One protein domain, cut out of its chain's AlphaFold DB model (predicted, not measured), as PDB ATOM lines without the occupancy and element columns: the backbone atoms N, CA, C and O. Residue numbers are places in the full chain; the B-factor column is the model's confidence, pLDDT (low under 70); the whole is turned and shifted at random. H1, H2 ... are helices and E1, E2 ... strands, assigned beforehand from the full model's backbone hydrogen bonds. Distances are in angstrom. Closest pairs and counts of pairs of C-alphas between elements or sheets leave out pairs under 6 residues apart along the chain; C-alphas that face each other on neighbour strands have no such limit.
ATOM      1  N   ASP A 123     -27.088  -0.074 -51.166       52.81
ATOM      2  CA  ASP A 123     -28.082   0.869 -51.708       52.81
ATOM      3  C   ASP A 123     -28.032   2.239 -51.003       52.81
ATOM      4  O   ASP A 123     -28.460   3.253 -51.557       52.81
ATOM      5  N   LEU A 124     -27.465   2.303 -49.790       50.47
ATOM      6  CA  LEU A 124     -27.406   3.518 -48.967       50.47
ATOM      7  C   LEU A 124     -26.411   4.568 -49.477       50.47
ATOM      8  O   LEU A 124     -26.481   5.720 -49.054       50.47
ATOM      9  N   THR A 125     -25.501   4.186 -50.373       51.78
ATOM     10  CA  THR A 125     -24.447   5.066 -50.906       51.78
ATOM     11  C   THR A 125     -24.917   5.967 -52.052       51.78
ATOM     12  O   THR A 125     -24.202   6.890 -52.431       51.78
ATOM     13  N   THR A 126     -26.123   5.734 -52.580       53.50
ATOM     14  CA  THR A 126     -26.667   6.463 -53.743       53.50
ATOM     15  C   THR A 126     -27.665   7.565 -53.382       53.50
ATOM     16  O   THR A 126     -28.102   8.309 -54.259       53.50
ATOM     17  N   PHE A 127     -28.035   7.705 -52.105       61.62
ATOM     18  CA  PHE A 127     -29.024   8.698 -51.687       61.62
ATOM     19  C   PHE A 127     -28.373  10.044 -51.361       61.62
ATOM     20  O   PHE A 127     -27.672  10.183 -50.359       61.62
ATOM     21  N   ASP A 128     -28.701  11.056 -52.162       62.91
ATOM     22  CA  ASP A 128     -28.273  12.455 -52.016       62.91
ATOM     23  C   ASP A 128     -29.002  13.188 -50.865       62.91
ATOM     24  O   ASP A 128     -29.619  14.228 -51.045       62.91
ATOM     25  N   ASN A 129     -29.024  12.592 -49.668       67.31
ATOM     26  CA  ASN A 129     -29.582  13.196 -48.446       67.31
ATOM     27  C   ASN A 129     -28.577  13.098 -47.294       67.31
ATOM     28  O   ASN A 129     -28.950  12.795 -46.159       67.31
ATOM     29  N   LYS A 130     -27.288  13.308 -47.587       75.50
ATOM     30  CA  LYS A 130     -26.197  13.237 -46.599       75.50
ATOM     31  C   LYS A 130     -26.517  14.042 -45.332       75.50
ATOM     32  O   LYS A 130     -26.190  13.609 -44.232       75.50
ATOM     33  N   TYR A 131     -27.189  15.175 -45.512       80.62
ATOM     34  CA  TYR A 131     -27.517  16.144 -44.477       80.62
ATOM     35  C   TYR A 131     -28.973  16.079 -43.998       80.62
ATOM     36  O   TYR A 131     -29.373  16.919 -43.212       80.62
ATOM     37  N   GLY A 132     -29.773  15.099 -44.432       88.38
ATOM     38  CA  GLY A 132     -31.216  15.069 -44.167       88.38
ATOM     39  C   GLY A 132     -32.041  15.797 -45.232       88.38
ATOM     40  O   GLY A 132     -31.566  16.041 -46.343       88.38
ATOM     41  N   ALA A 133     -33.306  16.076 -44.919       91.00
ATOM     42  CA  ALA A 133     -34.231  16.733 -45.840       91.00
ATOM     43  C   ALA A 133     -35.373  17.439 -45.096       91.00
ATOM     44  O   ALA A 133     -35.741  17.058 -43.983       91.00
ATOM     45  N   LEU A 134     -35.975  18.429 -45.753       93.25
ATOM     46  CA  LEU A 134     -37.250  19.003 -45.346       93.25
ATOM     47  C   LEU A 134     -38.390  18.104 -45.831       93.25
ATOM     48  O   LEU A 134     -38.482  17.762 -47.011       93.25
ATOM     49  N   VAL A 135     -39.266  17.718 -44.908       94.31
ATOM     50  CA  VAL A 135     -40.357  16.775 -45.149       94.31
ATOM     51  C   VAL A 135     -41.699  17.453 -44.967       94.31
ATOM     52  O   VAL A 135     -41.974  18.056 -43.932       94.31
ATOM     53  N   THR A 136     -42.560  17.303 -45.970       95.94
ATOM     54  CA  THR A 136     -43.952  17.756 -45.928       95.94
ATOM     55  C   THR A 136     -44.884  16.571 -46.140       95.94
ATOM     56  O   THR A 136     -44.751  15.845 -47.124       95.94
ATOM     57  N   TYR A 137     -45.854  16.382 -45.247       97.06
ATOM     58  CA  TYR A 137     -46.919  15.393 -45.424       97.06
ATOM     59  C   TYR A 137     -47.925  15.906 -46.461       97.06
ATOM     60  O   TYR A 137     -48.522  16.957 -46.248       97.06
ATOM     61  N   ILE A 138     -48.102  15.222 -47.594       96.75
ATOM     62  CA  ILE A 138     -48.859  15.757 -48.748       96.75
ATOM     63  C   ILE A 138     -50.111  14.958 -49.111       96.75
ATOM     64  O   ILE A 138     -51.098  15.559 -49.550       96.75
ATOM     65  N   THR A 139     -50.096  13.643 -48.894       95.94
ATOM     66  CA  THR A 139     -51.182  12.736 -49.290       95.94
ATOM     67  C   THR A 139     -51.659  11.964 -48.068       95.94
ATOM     68  O   THR A 139     -50.830  11.280 -47.466       95.94
ATOM     69  N   PRO A 140     -52.952  12.025 -47.702       94.69
ATOM     70  CA  PRO A 140     -53.448  11.400 -46.485       94.69
ATOM     71  C   PRO A 140     -53.259   9.880 -46.496       94.69
ATOM     72  O   PRO A 140     -53.476   9.209 -47.504       94.69
ATOM     73  N   ILE A 141     -52.884   9.353 -45.341       94.50
ATOM     74  CA  ILE A 141     -52.853   7.937 -44.993       94.50
ATOM     75  C   ILE A 141     -54.156   7.640 -44.249       94.50
ATOM     76  O   ILE A 141     -54.577   8.432 -43.407       94.50
ATOM     77  N   THR A 142     -54.783   6.501 -44.540       91.69
ATOM     78  CA  THR A 142     -56.010   6.065 -43.859       91.69
ATOM     79  C   THR A 142     -55.824   6.033 -42.339       91.69
ATOM     80  O   THR A 142     -54.846   5.465 -41.849       91.69
ATOM     81  N   ASN A 143     -56.780   6.610 -41.606       91.00
ATOM     82  CA  ASN A 143     -56.782   6.861 -40.158       91.00
ATOM     83  C   ASN A 143     -55.785   7.927 -39.664       91.00
ATOM     84  O   ASN A 143     -55.657   8.133 -38.457       91.00
ATOM     85  N   TYR A 144     -55.077   8.599 -40.571       94.06
ATOM     86  CA  TYR A 144     -54.136   9.685 -40.284       94.06
ATOM     87  C   TYR A 144     -54.359  10.855 -41.250       94.06
ATOM     88  O   TYR A 144     -53.419  11.478 -41.746       94.06
ATOM     89  N   GLU A 145     -55.621  11.157 -41.552       95.88
ATOM     90  CA  GLU A 145     -56.021  12.113 -42.588       95.88
ATOM     91  C   GLU A 145     -55.596  13.558 -42.287       95.88
ATOM     92  O   GLU A 145     -55.536  14.381 -43.196       95.88
ATOM     93  N   HIS A 146     -55.293  13.884 -41.028       96.00
ATOM     94  CA  HIS A 146     -54.936  15.241 -40.602       96.00
ATOM     95  C   HIS A 146     -53.493  15.362 -40.124       96.00
ATOM     96  O   HIS A 146     -52.817  16.346 -40.428       96.00
ATOM     97  N   GLU A 147     -53.005  14.369 -39.392       95.81
ATOM     98  CA  GLU A 147     -51.642  14.333 -38.889       95.81
ATOM     99  C   GLU A 147     -51.181  12.893 -38.697       95.81
ATOM    100  O   GLU A 147     -51.972  12.010 -38.371       95.81
ATOM    101  N   LEU A 148     -49.887  12.673 -38.905       94.19
ATOM    102  CA  LEU A 148     -49.209  11.431 -38.584       94.19
ATOM    103  C   LEU A 148     -48.264  11.684 -37.414       94.19
ATOM    104  O   LEU A 148     -47.219  12.319 -37.581       94.19
ATOM    105  N   GLN A 149     -48.599  11.137 -36.249       93.75
ATOM    106  CA  GLN A 149     -47.632  10.966 -35.172       93.75
ATOM    107  C   GLN A 149     -46.707   9.802 -35.546       93.75
ATOM    108  O   GLN A 149     -47.078   8.633 -35.431       93.75
ATOM    109  N   PHE A 150     -45.528  10.122 -36.078       91.06
ATOM    110  CA  PHE A 150     -44.593   9.116 -36.571       91.06
ATOM    111  C   PHE A 150     -43.894   8.396 -35.414       91.06
ATOM    112  O   PHE A 150     -43.804   7.166 -35.422       91.06
ATOM    113  N   ASP A 151     -43.460   9.160 -34.412       90.44
ATOM    114  CA  ASP A 151     -42.948   8.675 -33.134       90.44
ATOM    115  C   ASP A 151     -43.258   9.684 -32.008       90.44
ATOM    116  O   ASP A 151     -44.087  10.581 -32.167       90.44
ATOM    117  N   GLN A 152     -42.636   9.522 -30.837       89.06
ATOM    118  CA  GLN A 152     -42.868  10.398 -29.682       89.06
ATOM    119  C   GLN A 152     -42.420  11.850 -29.901       89.06
ATOM    120  O   GLN A 152     -42.932  12.745 -29.233       89.06
ATOM    121  N   SER A 153     -41.472  12.076 -30.805       89.88
ATOM    122  CA  SER A 153     -40.873  13.380 -31.096       89.88
ATOM    123  C   SER A 153     -41.359  13.990 -32.411       89.88
ATOM    124  O   SER A 153     -41.318  15.207 -32.566       89.88
ATOM    125  N   ILE A 154     -41.847  13.172 -33.346       91.88
ATOM    126  CA  ILE A 154     -42.167  13.604 -34.707       91.88
ATOM    127  C   ILE A 154     -43.667  13.500 -34.956       91.88
ATOM    128  O   ILE A 154     -44.243  12.411 -34.981       91.88
ATOM    129  N   THR A 155     -44.288  14.648 -35.220       95.00
ATOM    130  CA  THR A 155     -45.679  14.740 -35.679       95.00
ATOM    131  C   THR A 155     -45.749  15.582 -36.946       95.00
ATOM    132  O   THR A 155     -45.450  16.776 -36.934       95.00
ATOM    133  N   LEU A 156     -46.170  14.962 -38.046       94.56
ATOM    134  CA  LEU A 156     -46.242  15.579 -39.369       94.56
ATOM    135  C   LEU A 156     -47.703  15.891 -39.703       94.56
ATOM    136  O   LEU A 156     -48.523  14.986 -39.835       94.56
ATOM    137  N   LYS A 157     -48.041  17.175 -39.850       96.50
ATOM    138  CA  LYS A 157     -49.400  17.625 -40.193       96.50
ATOM    139  C   LYS A 157     -49.602  17.662 -41.702       96.50
ATOM    140  O   LYS A 157     -48.710  18.110 -42.425       96.50
ATOM    141  N   LEU A 158     -50.766  17.217 -42.175       96.25
ATOM    142  CA  LEU A 158     -51.084  17.180 -43.600       96.25
ATOM    143  C   LEU A 158     -51.051  18.603 -44.163       96.25
ATOM    144  O   LEU A 158     -51.739  19.494 -43.667       96.25
ATOM    145  N   ARG A 159     -50.244  18.800 -45.207       93.88
ATOM    146  CA  ARG A 159     -49.952  20.093 -45.842       93.88
ATOM    147  C   ARG A 159     -49.472  21.150 -44.835       93.88
ATOM    148  O   ARG A 159     -49.717  22.340 -45.020       93.88
ATOM    149  N   GLY A 160     -48.824  20.705 -43.758       92.38
ATOM    150  CA  GLY A 160     -48.207  21.563 -42.753       92.38
ATOM    151  C   GLY A 160     -46.900  22.191 -43.233       92.38
ATOM    152  O   GLY A 160     -46.472  21.993 -44.369       92.38
ATOM    153  N   GLN A 161     -46.257  22.946 -42.340       93.50
ATOM    154  CA  GLN A 161     -44.923  23.486 -42.598       93.50
ATOM    155  C   GLN A 161     -43.906  22.346 -42.771       93.50
ATOM    156  O   GLN A 161     -44.004  21.353 -42.037       93.50
ATOM    157  N   PRO A 162     -42.940  22.471 -43.701       94.38
ATOM    158  CA  PRO A 162     -41.869  21.494 -43.846       94.38
ATOM    159  C   PRO A 162     -41.086  21.335 -42.538       94.38
ATOM    160  O   PRO A 162     -40.725  22.328 -41.910       94.38
ATOM    161  N   GLN A 163     -40.817  20.094 -42.137       93.88
ATOM    162  CA  GLN A 163     -40.013  19.780 -40.952       93.88
ATOM    163  C   GLN A 163     -38.700  19.131 -41.368       93.88
ATOM    164  O   GLN A 163     -38.687  18.240 -42.217       93.88
ATOM    165  N   TYR A 164     -37.596  19.562 -40.767       92.44
ATOM    166  CA  TYR A 164     -36.300  18.939 -40.998       92.44
ATOM    167  C   TYR A 164     -36.243  17.564 -40.332       92.44
ATOM    168  O   TYR A 164     -36.443  17.449 -39.124       92.44
ATOM    169  N   LEU A 165     -35.923  16.530 -41.111       91.50
ATOM    170  CA  LEU A 165     -35.633  15.192 -40.608       91.50
ATOM    171  C   LEU A 165     -34.217  14.770 -41.012       91.50
ATOM    172  O   LEU A 165     -33.754  15.036 -42.124       91.50
ATOM    173  N   ASN A 166     -33.543  14.060 -40.106       89.06
ATOM    174  CA  ASN A 166     -32.200  13.545 -40.350       89.06
ATOM    175  C   ASN A 166     -32.181  12.455 -41.439       89.06
ATOM    176  O   ASN A 166     -33.201  11.850 -41.775       89.06
ATOM    177  N   ALA A 167     -30.988  12.162 -41.955       85.00
ATOM    178  CA  ALA A 167     -30.800  11.211 -43.047       85.00
ATOM    179  C   ALA A 167     -31.387   9.810 -42.774       85.00
ATOM    180  O   ALA A 167     -31.902   9.179 -43.696       85.00
ATOM    181  N   GLU A 168     -31.347   9.316 -41.532       83.75
ATOM    182  CA  GLU A 168     -31.873   7.988 -41.182       83.75
ATOM    183  C   GLU A 168     -33.399   7.924 -41.280       83.75
ATOM    184  O   GLU A 168     -33.945   6.999 -41.883       83.75
ATOM    185  N   LEU A 169     -34.097   8.941 -40.777       88.25
ATOM    186  CA  LEU A 169     -35.554   9.031 -40.887       88.25
ATOM    187  C   LEU A 169     -36.000   9.203 -42.340       88.25
ATOM    188  O   LEU A 169     -36.962   8.566 -42.774       88.25
ATOM    189  N   ILE A 170     -35.270  10.000 -43.125       89.06
ATOM    190  CA  ILE A 170     -35.540  10.151 -44.561       89.06
ATOM    191  C   ILE A 170     -35.428   8.816 -45.288       89.06
ATOM    192  O   ILE A 170     -36.291   8.495 -46.109       89.06
ATOM    193  N   LYS A 171     -34.401   8.018 -44.974       84.25
ATOM    194  CA  LYS A 171     -34.265   6.668 -45.528       84.25
ATOM    195  C   LYS A 171     -35.503   5.841 -45.197       84.25
ATOM    196  O   LYS A 171     -36.104   5.306 -46.123       84.25
ATOM    197  N   MET A 172     -35.928   5.801 -43.929       88.19
ATOM    198  CA  MET A 172     -37.118   5.050 -43.500       88.19
ATOM    199  C   MET A 172     -38.381   5.466 -44.264       88.19
ATOM    200  O   MET A 172     -39.095   4.606 -44.781       88.19
ATOM    201  N   LEU A 173     -38.647   6.770 -44.388       89.50
ATOM    202  CA  LEU A 173     -39.822   7.269 -45.112       89.50
ATOM    203  C   LEU A 173     -39.781   6.901 -46.599       89.50
ATOM    204  O   LEU A 173     -40.792   6.469 -47.143       89.50
ATOM    205  N   ARG A 174     -38.617   7.013 -47.251       87.06
ATOM    206  CA  ARG A 174     -38.468   6.738 -48.690       87.06
ATOM    207  C   ARG A 174     -38.579   5.264 -49.057       87.06
ATOM    208  O   ARG A 174     -39.079   4.960 -50.134       87.06
ATOM    209  N   ILE A 175     -38.061   4.359 -48.227       85.62
ATOM    210  CA  ILE A 175     -38.050   2.926 -48.562       85.62
ATOM    211  C   ILE A 175     -39.333   2.210 -48.146       85.62
ATOM    212  O   ILE A 175     -39.599   1.120 -48.641       85.62
ATOM    213  N   SER A 176     -40.095   2.787 -47.221       90.50
ATOM    214  CA  SER A 176     -41.301   2.168 -46.679       90.50
ATOM    215  C   SER A 176     -42.547   2.512 -47.494       90.50
ATOM    216  O   SER A 176     -42.516   3.305 -48.437       90.50
ATOM    217  N   ARG A 177     -43.686   1.948 -47.077       91.38
ATOM    218  CA  ARG A 177     -45.018   2.237 -47.637       91.38
ATOM    219  C   ARG A 177     -45.442   3.710 -47.558       91.38
ATOM    220  O   ARG A 177     -46.477   4.065 -48.101       91.38
ATOM    221  N   TYR A 178     -44.683   4.537 -46.844       91.50
ATOM    222  CA  TYR A 178     -44.955   5.956 -46.644       91.50
ATOM    223  C   TYR A 178     -44.413   6.854 -47.758       91.50
ATOM    224  O   TYR A 178     -44.717   8.042 -47.777       91.50
ATOM    225  N   SER A 179     -43.594   6.322 -48.662       88.88
ATOM    226  CA  SER A 179     -42.801   7.107 -49.612       88.88
ATOM    227  C   SER A 179     -43.620   8.078 -50.468       88.88
ATOM    228  O   SER A 179     -43.191   9.207 -50.689       88.88
ATOM    229  N   GLU A 180     -44.821   7.680 -50.886       93.00
ATOM    230  CA  GLU A 180     -45.724   8.491 -51.714       93.00
ATOM    231  C   GLU A 180     -46.523   9.533 -50.910       93.00
ATOM    232  O   GLU A 180     -47.136  10.441 -51.476       93.00
ATOM    233  N   ASN A 181     -46.520   9.430 -49.580       96.00
ATOM    234  CA  ASN A 181     -47.259  10.335 -48.704       96.00
ATOM    235  C   ASN A 181     -46.490  11.616 -48.377       96.00
ATOM    236  O   ASN A 181     -47.093  12.574 -47.884       96.00
ATOM    237  N   PHE A 182     -45.186  11.656 -48.654       95.12
ATOM    238  CA  PHE A 182     -44.301  12.743 -48.250       95.12
ATOM    239  C   PHE A 182     -43.592  13.387 -49.441       95.12
ATOM    240  O   PHE A 182     -42.989  12.713 -50.272       95.12
ATOM    241  N   LYS A 183     -43.592  14.722 -49.475       94.69
ATOM    242  CA  LYS A 183     -42.640  15.494 -50.276       94.69
ATOM    243  C   LYS A 183     -41.353  15.627 -49.472       94.69
ATOM    244  O   LYS A 183     -41.404  16.038 -48.315       94.69
ATOM    245  N   ILE A 184     -40.227  15.266 -50.082       92.00
ATOM    246  CA  ILE A 184     -38.913  15.253 -49.437       92.00
ATOM    247  C   ILE A 184     -37.961  16.100 -50.276       92.00
ATOM    248  O   ILE A 184     -37.552  15.669 -51.356       92.00
ATOM    249  N   ASP A 185     -37.617  17.274 -49.755       91.12
ATOM    250  CA  ASP A 185     -36.717  18.246 -50.373       91.12
ATOM    251  C   ASP A 185     -35.332  18.149 -49.690       91.12
ATOM    252  O   ASP A 185     -35.217  18.519 -48.517       91.12
ATOM    253  N   PRO A 186     -34.298  17.587 -50.353       88.88
ATOM    254  CA  PRO A 186     -32.978  17.371 -49.752       88.88
ATOM    255  C   PRO A 186     -32.323  18.663 -49.262       88.88
ATOM    256  O   PRO A 186     -32.412  19.694 -49.927       88.88
ATOM    257  N   VAL A 187     -31.615  18.586 -48.134       86.94
ATOM    258  CA  VAL A 187     -30.734  19.667 -47.667       86.94
ATOM    259  C   VAL A 187     -29.353  19.472 -48.289       86.94
ATOM    260  O   VAL A 187     -28.755  18.400 -48.155       86.94
ATOM    261  N   THR A 188     -28.845  20.496 -48.974       81.75
ATOM    262  CA  THR A 188     -27.594  20.401 -49.749       81.75
ATOM    263  C   THR A 188     -26.376  21.009 -49.052       81.75
ATOM    264  O   THR A 188     -25.253  20.671 -49.422       81.75
ATOM    265  N   ASP A 189     -26.568  21.866 -48.042       78.50
ATOM    266  CA  ASP A 189     -25.483  22.500 -47.280       78.50
ATOM    267  C   ASP A 189     -25.609  22.195 -45.777       78.50
ATOM    268  O   ASP A 189     -26.659  22.364 -45.162       78.50
ATOM    269  N   GLU A 190     -24.507  21.770 -45.163       72.62
ATOM    270  CA  GLU A 190     -24.408  21.492 -43.728       72.62
ATOM    271  C   GLU A 190     -24.701  22.731 -42.867       72.62
ATOM    272  O   GLU A 190     -25.217  22.605 -41.758       72.62
ATOM    273  N   LYS A 191     -24.426  23.936 -43.385       71.50
ATOM    274  CA  LYS A 191     -24.732  25.199 -42.697       71.50
ATOM    275  C   LYS A 191     -26.231  25.457 -42.561       71.50
ATOM    276  O   LYS A 191     -26.641  26.110 -41.610       71.50
ATOM    277  N   GLU A 192     -27.056  24.917 -43.458       71.88
ATOM    278  CA  GLU A 192     -28.516  25.042 -43.362       71.88
ATOM    279  C   GLU A 192     -29.066  24.242 -42.168       71.88
ATOM    280  O   GLU A 192     -30.105  24.586 -41.609       71.88
ATOM    281  N   ILE A 193     -28.346  23.212 -41.705       71.56
ATOM    282  CA  ILE A 193     -28.769  22.377 -40.573       71.56
ATOM    283  C   ILE A 193     -28.787  23.175 -39.266       71.56
ATOM    284  O   ILE A 193     -29.714  23.004 -38.471       71.56
ATOM    285  N   SER A 194     -27.789  24.032 -39.009       66.56
ATOM    286  CA  SER A 194     -27.745  24.803 -37.756       66.56
ATOM    287  C   SER A 194     -28.950  25.729 -37.636       66.56
ATOM    288  O   SER A 194     -29.563  25.808 -36.576       66.56
ATOM    289  N   ASP A 195     -29.363  26.350 -38.736       65.69
ATOM    290  CA  ASP A 195     -30.506  27.262 -38.739       65.69
ATOM    291  C   ASP A 195     -31.840  26.510 -38.576       65.69
ATOM    292  O   ASP A 195     -32.758  27.002 -37.917       65.69
ATOM    293  N   LEU A 196     -31.930  25.283 -39.107       69.38
ATOM    294  CA  LEU A 196     -33.125  24.433 -39.045       69.38
ATOM    295  C   LEU A 196     -33.302  23.703 -37.704       69.38
ATOM    296  O   LEU A 196     -34.428  23.468 -37.272       69.38
ATOM    297  N   THR A 197     -32.209  23.334 -37.034       62.75
ATOM    298  CA  THR A 197     -32.241  22.573 -35.768       62.75
ATOM    299  C   THR A 197     -32.404  23.448 -34.524       62.75
ATOM    300  O   THR A 197     -32.764  22.935 -33.470       62.75
ATOM    301  N   THR A 198     -32.208  24.766 -34.637       54.72
ATOM    302  CA  THR A 198     -32.302  25.706 -33.501       54.72
ATOM    303  C   THR A 198     -33.752  26.130 -33.180       54.72
ATOM    304  O   THR A 198     -33.981  26.904 -32.254       54.72
ATOM    305  N   GLN A 199     -34.752  25.635 -33.920       47.69
ATOM    306  CA  GLN A 199     -36.174  25.991 -33.750       47.69
ATOM    307  C   GLN A 199     -37.014  24.992 -32.924       47.69
ATOM    308  O   GLN A 199     -38.240  25.131 -32.883       47.69
TER     309      GLN A 199
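Overview. This is residues 123 to 199 of the 200 residues of the protein "Hypothetical protein" of Rotaria sp. Silwood2 (UniProt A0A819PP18). A small three-stranded sheet of E4, E1 and E5 has helix H2 over one face; the hairpin of E2 and E3 sits beyond one end of E1, and H3 grazes the sheet at E4. H1, a single short turn, lies off the sheet. The 77 printed residues hold three named helices and five named strands in the order H1 E1 E2 E3 E4 H2 E5 H3; both sheets are antiparallel and the class is mixed. The whole is compact, with a radius of gyration of the C-alphas of 12.4 A and spans of 36 by 32 by 20 A.

Arrangement. Start at H1, residues 123 to 126, too short for any O i to N i+4 pair. Next find inner strand E1, residues 133 to 137. The hairpin of E2, residues 147 to 149, and E3, residues 155 to 157, has N 148 and O 156 at 2.8 A; the closest C-alphas of E1 and E3, Tyr 137 and Leu 156, are 6.1 A apart. Edge strand E4, residues 163 to 165, is antiparallel to E1, with N 135 and O 163 at 2.8 A. H2, residues 167 to 175, is on the sheet at a height of 9.3 A, with every O i to N i+4 pair within hydrogen-bond range; its closest C-alpha pair with E1 is Ile 170 and Ala 133, 6.8 A. Edge strand E5, residues 182 to 186, is antiparallel to E1, with N 134 and O 185 at 2.9 A. E4, H2 and E5 form a split strand-helix-strand unit, E1 between its strands, with a right-handed crossover. H3, residues 190 to 197, has 2 of 4 such pairs and only grazes the sheet; C-alphas Leu 196 and Tyr 164, its closest to E4, are 6.6 A apart.

Along the chain. Find C-alpha 123 at (-28.082, 0.869, -51.708), where H1 begins. E1 runs 12.8 A, H2 and E5 12.3 A each, and H3 11.2 A to C-alpha 197 at (-32.241, 22.573, -35.768).

Size, cuts and confidence. The C-alphas of Asn 143 and Lys 191, the two farthest apart, are 37.0 A apart. The printed part has no cut and no long link; pLDDT is under 70 at residues 123 to 129 and 194 to 199.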